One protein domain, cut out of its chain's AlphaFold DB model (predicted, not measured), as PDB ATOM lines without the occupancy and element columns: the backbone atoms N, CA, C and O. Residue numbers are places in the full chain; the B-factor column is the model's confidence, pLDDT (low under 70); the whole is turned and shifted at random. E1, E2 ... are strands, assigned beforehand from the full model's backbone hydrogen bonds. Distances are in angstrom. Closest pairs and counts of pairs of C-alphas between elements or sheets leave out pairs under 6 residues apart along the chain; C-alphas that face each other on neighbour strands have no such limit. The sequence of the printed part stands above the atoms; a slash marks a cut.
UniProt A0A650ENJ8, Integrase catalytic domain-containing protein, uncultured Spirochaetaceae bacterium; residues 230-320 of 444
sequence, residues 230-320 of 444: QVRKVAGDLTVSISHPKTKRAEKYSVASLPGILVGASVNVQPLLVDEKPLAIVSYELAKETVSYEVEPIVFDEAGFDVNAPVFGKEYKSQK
ATOM      1  N   GLN A 230      45.658 -15.162 -32.107       82.19
ATOM      2  CA  GLN A 230      46.307 -16.425 -31.775       82.19
ATOM      3  C   GLN A 230      47.361 -16.762 -32.828       82.19
ATOM      4  O   GLN A 230      47.046 -16.883 -34.009       82.19
ATOM      5  N   VAL A 231      48.606 -16.976 -32.406       86.81
ATOM      6  CA  VAL A 231      49.642 -17.503 -33.302       86.81
ATOM      7  C   VAL A 231      49.438 -19.011 -33.440       86.81
ATOM      8  O   VAL A 231      49.479 -19.746 -32.452       86.81
ATOM      9  N   ARG A 232      49.214 -19.485 -34.666       91.38
ATOM     10  CA  ARG A 232      49.041 -20.907 -34.989       91.38
ATOM     11  C   ARG A 232      50.037 -21.332 -36.055       91.38
ATOM     12  O   ARG A 232      50.399 -20.550 -36.927       91.38
ATOM     13  N   LYS A 233      50.479 -22.587 -35.983       93.06
ATOM     14  CA  LYS A 233      51.251 -23.212 -37.060       93.06
ATOM     15  C   LYS A 233      50.300 -23.882 -38.039       93.06
ATOM     16  O   LYS A 233      49.369 -24.560 -37.608       93.06
ATOM     17  N   VAL A 234      50.563 -23.708 -39.329       92.50
ATOM     18  CA  VAL A 234      49.824 -24.384 -40.400       92.50
ATOM     19  C   VAL A 234      50.119 -25.882 -40.339       92.50
ATOM     20  O   VAL A 234      51.284 -26.288 -40.369       92.50
ATOM     21  N   ALA A 235      49.074 -26.697 -40.217       90.62
ATOM     22  CA  ALA A 235      49.180 -28.149 -40.159       90.62
ATOM     23  C   ALA A 235      49.540 -28.758 -41.529       90.62
ATOM     24  O   ALA A 235      49.525 -28.079 -42.557       90.62
ATOM     25  N   GLY A 236      49.878 -30.052 -41.545       85.06
ATOM     26  CA  GLY A 236      50.296 -30.770 -42.760       85.06
ATOM     27  C   GLY A 236      49.235 -30.833 -43.859       85.06
ATOM     28  O   GLY A 236      49.573 -30.943 -45.031       85.06
ATOM     29  N   ASP A 237      47.963 -30.706 -43.492       84.81
ATOM     30  CA  ASP A 237      46.815 -30.652 -44.398       84.81
ATOM     31  C   ASP A 237      46.438 -29.217 -44.814       84.81
ATOM     32  O   ASP A 237      45.347 -28.996 -45.332       84.81
ATOM     33  N   LEU A 238      47.334 -28.243 -44.596       88.62
ATOM     34  CA  LEU A 238      47.116 -26.817 -44.870       88.62
ATOM     35  C   LEU A 238      45.883 -26.262 -44.147       88.62
ATOM     36  O   LEU A 238      45.091 -25.504 -44.711       88.62
ATOM     37  N   THR A 239      45.742 -26.616 -42.871       91.94
ATOM     38  CA  THR A 239      44.678 -26.100 -42.007       91.94
ATOM     39  C   THR A 239      45.218 -25.438 -40.745       91.94
ATOM     40  O   THR A 239      46.365 -25.645 -40.336       91.94
ATOM     41  N   VAL A 240      44.372 -24.627 -40.115       93.19
ATOM     42  CA  VAL A 240      44.594 -24.068 -38.780       93.19
ATOM     43  C   VAL A 240      43.351 -24.276 -37.925       93.19
ATOM     44  O   VAL A 240      42.231 -24.187 -38.420       93.19
ATOM     45  N   SER A 241      43.542 -24.538 -36.633       91.44
ATOM     46  CA  SER A 241      42.438 -24.707 -35.687       91.44
ATOM     47  C   SER A 241      42.466 -23.636 -34.609       91.44
ATOM     48  O   SER A 241      43.512 -23.388 -33.998       91.44
ATOM     49  N   ILE A 242      41.310 -23.028 -34.351       88.62
ATOM     50  CA  ILE A 242      41.118 -22.076 -33.256       88.62
ATOM     51  C   ILE A 242      39.805 -22.350 -32.531       88.62
ATOM     52  O   ILE A 242      38.827 -22.779 -33.130       88.62
ATOM     53  N   SER A 243      39.775 -22.068 -31.229       84.06
ATOM     54  CA  SER A 243      38.510 -22.013 -30.496       84.06
ATOM     55  C   SER A 243      37.738 -20.777 -30.943       84.06
ATOM     56  O   SER A 243      38.205 -19.660 -30.709       84.06
ATOM     57  N   HIS A 244      36.588 -20.963 -31.590       81.75
ATOM     58  CA  HIS A 244      35.777 -19.854 -32.079       81.75
ATOM     59  C   HIS A 244      34.762 -19.420 -31.002       81.75
ATOM     60  O   HIS A 244      33.934 -20.239 -30.594       81.75
ATOM     61  N   PRO A 245      34.758 -18.148 -30.545       76.75
ATOM     62  CA  PRO A 245      33.863 -17.676 -29.478       76.75
ATOM     63  C   PRO A 245      32.377 -17.921 -29.768       76.75
ATOM     64  O   PRO A 245      31.611 -18.256 -28.869       76.75
ATOM     65  N   LYS A 246      31.976 -17.826 -31.044       76.38
ATOM     66  CA  LYS A 246      30.585 -18.044 -31.470       76.38
ATOM     67  C   LYS A 246      30.114 -19.498 -31.337       76.38
ATOM     68  O   LYS A 246      28.980 -19.723 -30.931       76.38
ATOM     69  N   THR A 247      30.958 -20.478 -31.673       81.25
ATOM     70  CA  THR A 247      30.587 -21.908 -31.612       81.25
ATOM     71  C   THR A 247      30.987 -22.560 -30.293       81.25
ATOM     72  O   THR A 247      30.522 -23.655 -29.984       81.25
ATOM     73  N   LYS A 248      31.833 -21.887 -29.497       80.31
ATOM     74  CA  LYS A 248      32.405 -22.387 -28.237       80.31
ATOM     75  C   LYS A 248      33.153 -23.721 -28.413       80.31
ATOM     76  O   LYS A 248      33.282 -24.493 -27.465       80.31
ATOM     77  N   ARG A 249      33.631 -24.006 -29.631       83.69
ATOM     78  CA  ARG A 249      34.358 -25.226 -30.014       83.69
ATOM     79  C   ARG A 249      35.595 -24.878 -30.839       83.69
ATOM     80  O   ARG A 249      35.729 -23.760 -31.340       83.69
ATOM     81  N   ALA A 250      36.511 -25.838 -30.953       86.56
ATOM     82  CA  ALA A 250      37.647 -25.735 -31.857       86.56
ATOM     83  C   ALA A 250      37.174 -25.947 -33.299       86.56
ATOM     84  O   ALA A 250      36.850 -27.067 -33.685       86.56
ATOM     85  N   GLU A 251      37.147 -24.869 -34.074       89.75
ATOM     86  CA  GLU A 251      36.847 -24.892 -35.501       89.75
ATOM     87  C   GLU A 251      38.138 -25.048 -36.305       89.75
ATOM     88  O   GLU A 251      39.204 -24.555 -35.909       89.75
ATOM     89  N   LYS A 252      38.049 -25.744 -37.439       91.94
ATOM     90  CA  LYS A 252      39.169 -25.991 -38.351       91.94
ATOM     91  C   LYS A 252      38.954 -25.207 -39.638       91.94
ATOM     92  O   LYS A 252      37.905 -25.320 -40.255       91.94
ATOM     93  N   TYR A 253      39.952 -24.437 -40.046       92.50
ATOM     94  CA  TYR A 253      39.901 -23.545 -41.201       92.50
ATOM     95  C   TYR A 253      40.925 -23.991 -42.235       92.50
ATOM     96  O   TYR A 253      42.088 -24.226 -41.896       92.50
ATOM     97  N   SER A 254      40.501 -24.092 -43.494       91.25
ATOM     98  CA  SER A 254      41.415 -24.370 -44.601       91.25
ATOM     99  C   SER A 254      42.153 -23.098 -45.000       91.25
ATOM    100  O   SER A 254      41.537 -22.062 -45.239       91.25
ATOM    101  N   VAL A 255      43.477 -23.187 -45.095       90.94
ATOM    102  CA  VAL A 255      44.334 -22.117 -45.619       90.94
ATOM    103  C   VAL A 255      44.980 -22.500 -46.951       90.94
ATOM    104  O   VAL A 255      45.790 -21.749 -47.482       90.94
ATOM    105  N   ALA A 256      44.604 -23.643 -47.529       85.50
ATOM    106  CA  ALA A 256      45.198 -24.174 -48.756       85.50
ATOM    107  C   ALA A 256      45.058 -23.242 -49.976       85.50
ATOM    108  O   ALA A 256      45.866 -23.294 -50.902       85.50
ATOM    109  N   SER A 257      44.036 -22.382 -49.989       84.69
ATOM    110  CA  SER A 257      43.812 -21.390 -51.046       84.69
ATOM    111  C   SER A 257      44.650 -20.115 -50.884       84.69
ATOM    112  O   SER A 257      44.714 -19.324 -51.827       84.69
ATOM    113  N   LEU A 258      45.286 -19.902 -49.725       87.62
ATOM    114  CA  LEU A 258      45.995 -18.662 -49.419       87.62
ATOM    115  C   LEU A 258      47.375 -18.624 -50.106       87.62
ATOM    116  O   LEU A 258      48.138 -19.593 -50.051       87.62
ATOM    117  N   PRO A 259      47.734 -17.513 -50.771       84.44
ATOM    118  CA  PRO A 259      48.944 -17.444 -51.581       84.44
ATOM    119  C   PRO A 259      50.219 -17.472 -50.730       84.44
ATOM    120  O   PRO A 259      50.385 -16.690 -49.798       84.44
ATOM    121  N   GLY A 260      51.162 -18.344 -51.091       82.56
ATOM    122  CA  GLY A 260      52.491 -18.393 -50.468       82.56
ATOM    123  C   GLY A 260      52.526 -18.979 -49.053       82.56
ATOM    124  O   GLY A 260      53.588 -18.966 -48.434       82.56
ATOM    125  N   ILE A 261      51.407 -19.509 -48.548       86.00
ATOM    126  CA  ILE A 261      51.381 -20.186 -47.256       86.00
ATOM    127  C   ILE A 261      52.079 -21.546 -47.353       86.00
ATOM    128  O   ILE A 261      51.978 -22.248 -48.361       86.00
ATOM    129  N   LEU A 262      52.808 -21.912 -46.302       84.50
ATOM    130  CA  LEU A 262      53.569 -23.156 -46.236       84.50
ATOM    131  C   LEU A 262      53.164 -23.956 -45.002       84.50
ATOM    132  O   LEU A 262      52.822 -23.388 -43.962       84.50
ATOM    133  N   VAL A 263      53.269 -25.279 -45.098       88.19
ATOM    134  CA  VAL A 263      53.142 -26.166 -43.937       88.19
ATOM    135  C   VAL A 263      54.184 -25.775 -42.884       88.19
ATOM    136  O   VAL A 263      55.351 -25.542 -43.197       88.19
ATOM    137  N   GLY A 264      53.757 -25.677 -41.625       86.56
ATOM    138  CA  GLY A 264      54.596 -25.258 -40.502       86.56
ATOM    139  C   GLY A 264      54.808 -23.745 -40.376       86.56
ATOM    140  O   GLY A 264      55.373 -23.314 -39.365       86.56
ATOM    141  N   ALA A 265      54.334 -22.933 -41.332       87.62
ATOM    142  CA  ALA A 265      54.384 -21.477 -41.228       87.62
ATOM    143  C   ALA A 265      53.590 -20.995 -40.005       87.62
ATOM    144  O   ALA A 265      52.539 -21.549 -39.673       87.62
ATOM    145  N   SER A 266      54.102 -19.967 -39.326       90.44
ATOM    146  CA  SER A 266      53.389 -19.323 -38.221       90.44
ATOM    147  C   SER A 266      52.488 -18.234 -38.781       90.44
ATOM    148  O   SER A 266      52.965 -17.316 -39.443       90.44
ATOM    149  N   VAL A 267      51.193 -18.343 -38.511       91.25
ATOM    150  CA  VAL A 267      50.174 -17.395 -38.953       91.25
ATOM    151  C   VAL A 267      49.406 -16.857 -37.756       91.25
ATOM    152  O   VAL A 267      49.231 -17.534 -36.741       91.25
ATOM    153  N   ASN A 268      48.953 -15.620 -37.876       88.62
ATOM    154  CA  ASN A 268      48.074 -14.981 -36.913       88.62
ATOM    155  C   ASN A 268      46.635 -15.316 -37.285       88.62
ATOM    156  O   ASN A 268      46.221 -15.038 -38.402       88.62
ATOM    157  N   VAL A 269      45.879 -15.900 -36.363       87.44
ATOM    158  CA  VAL A 269      44.479 -16.262 -36.585       87.44
ATOM    159  C   VAL A 269      43.611 -15.535 -35.574       87.44
ATOM    160  O   VAL A 269      43.896 -15.538 -34.372       87.44
ATOM    161  N   GLN A 270      42.548 -14.909 -36.061       84.88
ATOM    162  CA  GLN A 270      41.619 -14.140 -35.251       84.88
ATOM    163  C   GLN A 270      40.171 -14.478 -35.635       84.88
ATOM    164  O   GLN A 270      39.838 -14.393 -36.812       84.88
ATOM    165  N   PRO A 271      39.296 -14.846 -34.683       82.56
ATOM    166  CA  PRO A 271      37.884 -15.083 -34.979       82.56
ATOM    167  C   PRO A 271      37.155 -13.780 -35.335       82.56
ATOM    168  O   PRO A 271      37.416 -12.734 -34.735       82.56
ATOM    169  N   LEU A 272      36.217 -13.863 -36.277       79.25
ATOM    170  CA  LEU A 272      35.368 -12.770 -36.747       79.25
ATOM    171  C   LEU A 272      33.934 -13.005 -36.266       79.25
ATOM    172  O   LEU A 272      33.407 -14.111 -36.376       79.25
ATOM    173  N   LEU A 273      33.305 -11.988 -35.675       70.38
ATOM    174  CA  LEU A 273      32.108 -12.217 -34.842       70.38
ATOM    175  C   LEU A 273      30.854 -11.489 -35.304       70.38
ATOM    176  O   LEU A 273      29.793 -11.677 -34.714       70.38
ATOM    177  N   VAL A 274      30.968 -10.691 -36.360       66.44
ATOM    178  CA  VAL A 274      29.847  -9.919 -36.909       66.44
ATOM    179  C   VAL A 274      29.051 -10.723 -37.942       66.44
ATOM    180  O   VAL A 274      27.896 -10.408 -38.197       66.44
ATOM    181  N   ASP A 275      29.624 -11.785 -38.513       71.19
ATOM    182  CA  ASP A 275      28.943 -12.612 -39.514       71.19
ATOM    183  C   ASP A 275      28.109 -13.732 -38.910       71.19
ATOM    184  O   ASP A 275      28.367 -14.210 -37.804       71.19
ATOM    185  N   GLU A 276      27.127 -14.213 -39.678       72.38
ATOM    186  CA  GLU A 276      26.340 -15.402 -39.341       72.38
ATOM    187  C   GLU A 276      27.218 -16.656 -39.234       72.38
ATOM    188  O   GLU A 276      27.066 -17.431 -38.286       72.38
ATOM    189  N   LYS A 277      28.192 -16.804 -40.137       81.75
ATOM    190  CA  LYS A 277      29.158 -17.907 -40.140       81.75
ATOM    191  C   LYS A 277      30.302 -17.667 -39.136       81.75
ATOM    192  O   LYS A 277      30.656 -16.515 -38.898       81.75
ATOM    193  N   PRO A 278      30.933 -18.718 -38.573       83.56
ATOM    194  CA  PRO A 278      32.073 -18.571 -37.667       83.56
ATOM    195  C   PRO A 278      33.372 -18.333 -38.449       83.56
ATOM    196  O   PRO A 278      34.244 -19.199 -38.506       83.56
ATOM    197  N   LEU A 279      33.471 -17.185 -39.119       87.06
ATOM    198  CA  LEU A 279      34.618 -16.816 -39.952       87.06
ATOM    199  C   LEU A 279      35.865 -16.517 -39.107       87.06
ATOM    200  O   LEU A 279      35.774 -16.117 -37.949       87.06
ATOM    201  N   ALA A 280      37.046 -16.659 -39.701       87.12
ATOM    202  CA  ALA A 280      38.299 -16.221 -39.092       87.12
ATOM    203  C   ALA A 280      39.141 -15.408 -40.080       87.12
ATOM    204  O   ALA A 280      39.116 -15.653 -41.282       87.12
ATOM    205  N   ILE A 281      39.914 -14.454 -39.568       86.44
ATOM    206  CA  ILE A 281      40.947 -13.733 -40.309       86.44
ATOM    207  C   ILE A 281      42.281 -14.433 -40.062       86.44
ATOM    208  O   ILE A 281      42.691 -14.615 -38.913       86.44
ATOM    209  N   VAL A 282      42.964 -14.801 -41.143       88.50
ATOM    210  CA  VAL A 282      44.329 -15.329 -41.129       88.50
ATOM    211  C   VAL A 282      45.265 -14.282 -41.715       88.50
ATOM    212  O   VAL A 282      45.131 -13.910 -42.881       88.50
ATOM    213  N   SER A 283      46.233 -13.832 -40.920       86.69
ATOM    214  CA  SER A 283      47.235 -12.841 -41.312       86.69
ATOM    215  C   SER A 283      48.647 -13.416 -41.247       86.69
ATOM    216  O   SER A 283      49.019 -14.080 -40.276       86.69
ATOM    217  N   TYR A 284      49.460 -13.140 -42.263       88.69
ATOM    218  CA  TYR A 284      50.851 -13.593 -42.337       88.69
ATOM    219  C   TYR A 284      51.685 -12.682 -43.237       88.69
ATOM    220  O   TYR A 284      51.150 -11.857 -43.976       88.69
ATOM    221  N   GLU A 285      53.009 -12.807 -43.152       85.75
ATOM    222  CA  GLU A 285      53.914 -12.048 -44.011       85.75
ATOM    223  C   GLU A 285      54.068 -12.721 -45.375       85.75
ATOM    224  O   GLU A 285      54.455 -13.886 -45.477       85.75
ATOM    225  N   LEU A 286      53.816 -11.955 -46.432       84.25
ATOM    226  CA  LEU A 286      54.071 -12.324 -47.815       84.25
ATOM    227  C   LEU A 286      54.889 -11.200 -48.455       84.25
ATOM    228  O   LEU A 286      54.476 -10.048 -48.453       84.25
ATOM    229  N   ALA A 287      56.076 -11.518 -48.976       82.88
ATOM    230  CA  ALA A 287      56.965 -10.540 -49.618       82.88
ATOM    231  C   ALA A 287      57.284  -9.283 -48.764       82.88
ATOM    232  O   ALA A 287      57.484  -8.203 -49.312       82.88
ATOM    233  N   LYS A 288      57.406  -9.446 -47.434       78.50
ATOM    234  CA  LYS A 288      57.624  -8.379 -46.426       78.50
ATOM    235  C   LYS A 288      56.421  -7.463 -46.164       78.50
ATOM    236  O   LYS A 288      56.562  -6.475 -45.448       78.50
ATOM    237  N   GLU A 289      55.248  -7.804 -46.680       76.62
ATOM    238  CA  GLU A 289      53.989  -7.142 -46.346       76.62
ATOM    239  C   GLU A 289      53.100  -8.090 -45.538       76.62
ATOM    240  O   GLU A 289      53.071  -9.297 -45.776       76.62
ATOM    241  N   THR A 290      52.375  -7.561 -44.550       81.69
ATOM    242  CA  THR A 290      51.372  -8.352 -43.826       81.69
ATOM    243  C   THR A 290      50.092  -8.393 -44.648       81.69
ATOM    244  O   THR A 290      49.413  -7.379 -44.796       81.69
ATOM    245  N   VAL A 291      49.745  -9.576 -45.147       84.44
ATOM    246  CA  VAL A 291      48.482  -9.836 -45.845       84.44
ATOM    247  C   VAL A 291      47.495 -10.500 -44.891       84.44
ATOM    248  O   VAL A 291      47.906 -11.207 -43.970       84.44
ATOM    249  N   SER A 292      46.199 -10.249 -45.077       86.44
ATOM    250  CA  SER A 292      45.123 -10.820 -44.258       86.44
ATOM    251  C   SER A 292      44.009 -11.349 -45.151       86.44
ATOM    252  O   SER A 292      43.603 -10.662 -46.087       86.44
ATOM    253  N   TYR A 293      43.513 -12.545 -44.852       88.31
ATOM    254  CA  TYR A 293      42.450 -13.205 -45.606       88.31
ATOM    255  C   TYR A 293      41.366 -13.722 -44.665       88.31
ATOM    256  O   TYR A 293      41.674 -14.266 -43.605       88.31
ATOM    257  N   GLU A 294      40.106 -13.576 -45.067       89.75
ATOM    258  CA  GLU A 294      38.977 -14.210 -44.388       89.75
ATOM    259  C   GLU A 294      38.846 -15.667 -44.853       89.75
ATOM    260  O   GLU A 294      38.936 -15.963 -46.046       89.75
ATOM    261  N   VAL A 295      38.646 -16.579 -43.904       89.94
ATOM    262  CA  VAL A 295      38.478 -18.015 -44.147       89.94
ATOM    263  C   VAL A 295      37.222 -18.535 -43.452       89.94
ATOM    264  O   VAL A 295      36.912 -18.160 -42.317       89.94
ATOM    265  N   GLU A 296      36.500 -19.418 -44.142       90.44
ATOM    266  CA  GLU A 296      35.354 -20.142 -43.588       90.44
ATOM    267  C   GLU A 296      35.821 -21.438 -42.896       90.44
ATOM    268  O   GLU A 296      36.840 -22.019 -43.297       90.44
ATOM    269  N   PRO A 297      35.107 -21.908 -41.857       91.56
ATOM    270  CA  PRO A 297      35.405 -23.196 -41.248       91.56
ATOM    271  C   PRO A 297      35.067 -24.336 -42.215       91.56
ATOM    272  O   PRO A 297      34.141 -24.246 -43.024       91.56
ATOM    273  N   ILE A 298      35.820 -25.426 -42.116       89.75
ATOM    274  CA  ILE A 298      35.562 -26.662 -42.851       89.75
ATOM    275  C   ILE A 298      34.279 -27.286 -42.301       89.75
ATOM    276  O   ILE A 298      34.137 -27.471 -41.093       89.75
ATOM    277  N   VAL A 299      33.351 -27.612 -43.197       88.12
ATOM    278  CA  VAL A 299      32.093 -28.271 -42.842       88.12
ATOM    279  C   VAL A 299      32.312 -29.778 -42.858       88.12
ATOM    280  O   VAL A 299      32.754 -30.330 -43.865       88.12
ATOM    281  N   PHE A 300      31.988 -30.433 -41.747       86.69
ATOM    282  CA  PHE A 300      32.056 -31.884 -41.610       86.69
ATOM    283  C   PHE A 300      30.653 -32.499 -41.675       86.69
ATOM    284  O   PHE A 300      29.698 -31.906 -41.171       86.69
ATOM    285  N   ASP A 301      30.532 -33.672 -42.292       86.75
ATOM    286  CA  ASP A 301      29.308 -34.477 -42.273       86.75
ATOM    287  C   ASP A 301      29.105 -35.200 -40.923       86.75
ATOM    288  O   ASP A 301      29.919 -35.094 -40.002       86.75
ATOM    289  N   GLU A 302      28.004 -35.948 -40.789       83.06
ATOM    290  CA  GLU A 302      27.678 -36.704 -39.566       83.06
ATOM    291  C   GLU A 302      28.730 -37.765 -39.203       83.06
ATOM    292  O   GLU A 302      28.853 -38.144 -38.037       83.06
ATOM    293  N   ALA A 303      29.501 -38.234 -40.186       80.62
ATOM    294  CA  ALA A 303      30.576 -39.200 -40.003       80.62
ATOM    295  C   ALA A 303      31.947 -38.532 -39.765       80.62
ATOM    296  O   ALA A 303      32.932 -39.230 -39.521       80.62
ATOM    297  N   GLY A 304      32.019 -37.195 -39.787       79.75
ATOM    298  CA  GLY A 304      33.234 -36.420 -39.551       79.75
ATOM    299  C   GLY A 304      34.126 -36.227 -40.782       79.75
ATOM    300  O   GLY A 304      35.291 -35.857 -40.623       79.75
ATOM    301  N   PHE A 305      33.624 -36.463 -41.997       82.12
ATOM    302  CA  PHE A 305      34.347 -36.176 -43.240       82.12
ATOM    303  C   PHE A 305      34.090 -34.747 -43.712       82.12
ATOM    304  O   PHE A 305      32.974 -34.246 -43.615       82.12
ATOM    305  N   ASP A 306      35.119 -34.081 -44.240       83.44
ATOM    306  CA  ASP A 306      34.949 -32.789 -44.916       83.44
ATOM    307  C   ASP A 306      34.035 -32.983 -46.133       83.44
ATOM    308  O   ASP A 306      34.332 -33.783 -47.021       83.44
ATOM    309  N   VAL A 307      32.932 -32.239 -46.182       84.56
ATOM    310  CA  VAL A 307      31.927 -32.341 -47.253       84.56
ATOM    311  C   VAL A 307      32.485 -31.996 -48.638       84.56
ATOM    312  O   VAL A 307      31.911 -32.390 -49.650       84.56
ATOM    313  N   ASN A 308      33.601 -31.264 -48.696       81.00
ATOM    314  CA  ASN A 308      34.293 -30.908 -49.932       81.00
ATOM    315  C   ASN A 308      35.468 -31.846 -50.249       81.00
ATOM    316  O   ASN A 308      36.129 -31.672 -51.281       81.00
ATOM    317  N   ALA A 309      35.756 -32.821 -49.380       77.81
ATOM    318  CA  ALA A 309      36.810 -33.787 -49.627       77.81
ATOM    319  C   ALA A 309      36.449 -34.700 -50.811       77.81
ATOM    320  O   ALA A 309      35.285 -35.054 -51.014       77.81
ATOM    321  N   PRO A 310      37.447 -35.114 -51.610       76.56
ATOM    322  CA  PRO A 310      37.223 -36.072 -52.680       76.56
ATOM    323  C   PRO A 310      36.702 -37.401 -52.122       76.56
ATOM    324  O   PRO A 310      37.267 -37.964 -51.181       76.56
ATOM    325  N   VAL A 311      35.642 -37.932 -52.734       80.56
ATOM    326  CA  VAL A 311      35.093 -39.239 -52.360       80.56
ATOM    327  C   VAL A 311      36.048 -40.333 -52.825       80.56
ATOM    328  O   VAL A 311      36.321 -40.469 -54.023       80.56
ATOM    329  N   PHE A 312      36.526 -41.133 -51.871       74.12
ATOM    330  CA  PHE A 312      37.463 -42.220 -52.129       74.12
ATOM    331  C   PHE A 312      36.934 -43.163 -53.223       74.12
ATOM    332  O   PHE A 312      35.806 -43.649 -53.156       74.12
ATOM    333  N   GLY A 313      37.748 -43.395 -54.258       75.06
ATOM    334  CA  GLY A 313      37.400 -44.245 -55.401       75.06
ATOM    335  C   GLY A 313      36.486 -43.607 -56.458       75.06
ATOM    336  O   GLY A 313      36.196 -44.262 -57.455       75.06
ATOM    337  N   LYS A 314      36.046 -42.351 -56.284       76.88
ATOM    338  CA  LYS A 314      35.268 -41.605 -57.296       76.88
ATOM    339  C   LYS A 314      36.009 -40.381 -57.819       76.88
ATOM    340  O   LYS A 314      36.068 -40.176 -59.025       76.88
ATOM    341  N   GLU A 315      36.585 -39.586 -56.920       70.12
ATOM    342  CA  GLU A 315      37.357 -38.397 -57.271       70.12
ATOM    343  C   GLU A 315      38.788 -38.529 -56.751       70.12
ATOM    344  O   GLU A 315      39.013 -38.839 -55.585       70.12
ATOM    345  N   TYR A 316      39.767 -38.245 -57.608       65.19
ATOM    346  CA  TYR A 316      41.158 -38.066 -57.208       65.19
ATOM    347  C   TYR A 316      41.505 -36.585 -57.368       65.19
ATOM    348  O   TYR A 316      41.799 -36.122 -58.468       65.19
ATOM    349  N   LYS A 317      41.442 -35.821 -56.272       60.53
ATOM    350  CA  LYS A 317      41.967 -34.449 -56.211       60.53
ATOM    351  C   LYS A 317      43.287 -34.468 -55.454       60.53
ATOM    352  O   LYS A 317      43.303 -34.727 -54.254       60.53
ATOM    353  N   SER A 318      44.390 -34.191 -56.143       59.22
ATOM    354  CA  SER A 318      45.628 -33.809 -55.468       59.22
ATOM    355  C   SER A 318      45.503 -32.374 -54.953       59.22
ATOM    356  O   SER A 318      44.894 -31.515 -55.598       59.22
ATOM    357  N   GLN A 319      46.079 -32.106 -53.779       60.75
ATOM    358  CA  GLN A 319      46.300 -30.735 -53.323       60.75
ATOM    359  C   GLN A 319      47.119 -29.991 -54.389       60.75
ATOM    360  O   GLN A 319      47.985 -30.580 -55.041       60.75
ATOM    361  N   LYS A 320      46.834 -28.702 -54.599       62.53
ATOM    362  CA  LYS A 320      47.647 -27.890 -55.513       62.53
ATOM    363  C   LYS A 320      49.071 -27.830 -54.962       62.53
ATOM    364  O   LYS A 320      49.244 -27.452 -53.809       62.53
TER     365      LYS A 320
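Overview. This is residues 230 to 320 of the 444 residues of the protein "Integrase catalytic domain-containing protein" of uncultured Spirochaetaceae bacterium (UniProt A0A650ENJ8). With little regular structure, this is a small sandwich, hairpin E2-E3 partly face to face with the strongly twisted antiparallel sheet E1-E4-E5-E6, and residues 296 to 320 make a long tail. The 91 printed residues include six named strands, E1 to E6 (36 residues, all strand), and no named helix. The whole is compact, radius of gyration of the C-alphas 13.8 A, spanning 42 by 31 by 19 A.

Arrangement. E1 (230 to 233) is antiparallel to E4 (266 to 271), N 232 to O 267 2.8 A. In the hairpin of E2 (239 to 244) and E3 (249 to 254), N 242 to O 251 is 3.0 A. E4, E5 (280 to 286) and E6 (289 to 295) form a meander, each strand the antiparallel neighbour of the one before; N 268 to O 283 is 2.9 A, N 284 to O 291 3.0 A. The closest C-alphas of E1 and E2, Arg 232 and Val 240, are 6.6 A apart.

Along the chain. E1 begins at C-alpha 230 (46.307, -16.425, -31.775); E6, 19.1 A long, ends at C-alpha 295 (38.478, -18.015, -44.147).

Size, cuts and confidence. The printed part has no cut. E3 to E4 is a long link. Residues 311 to 316 stand free. Residues 274 and 316 to 320 have pLDDT under 70.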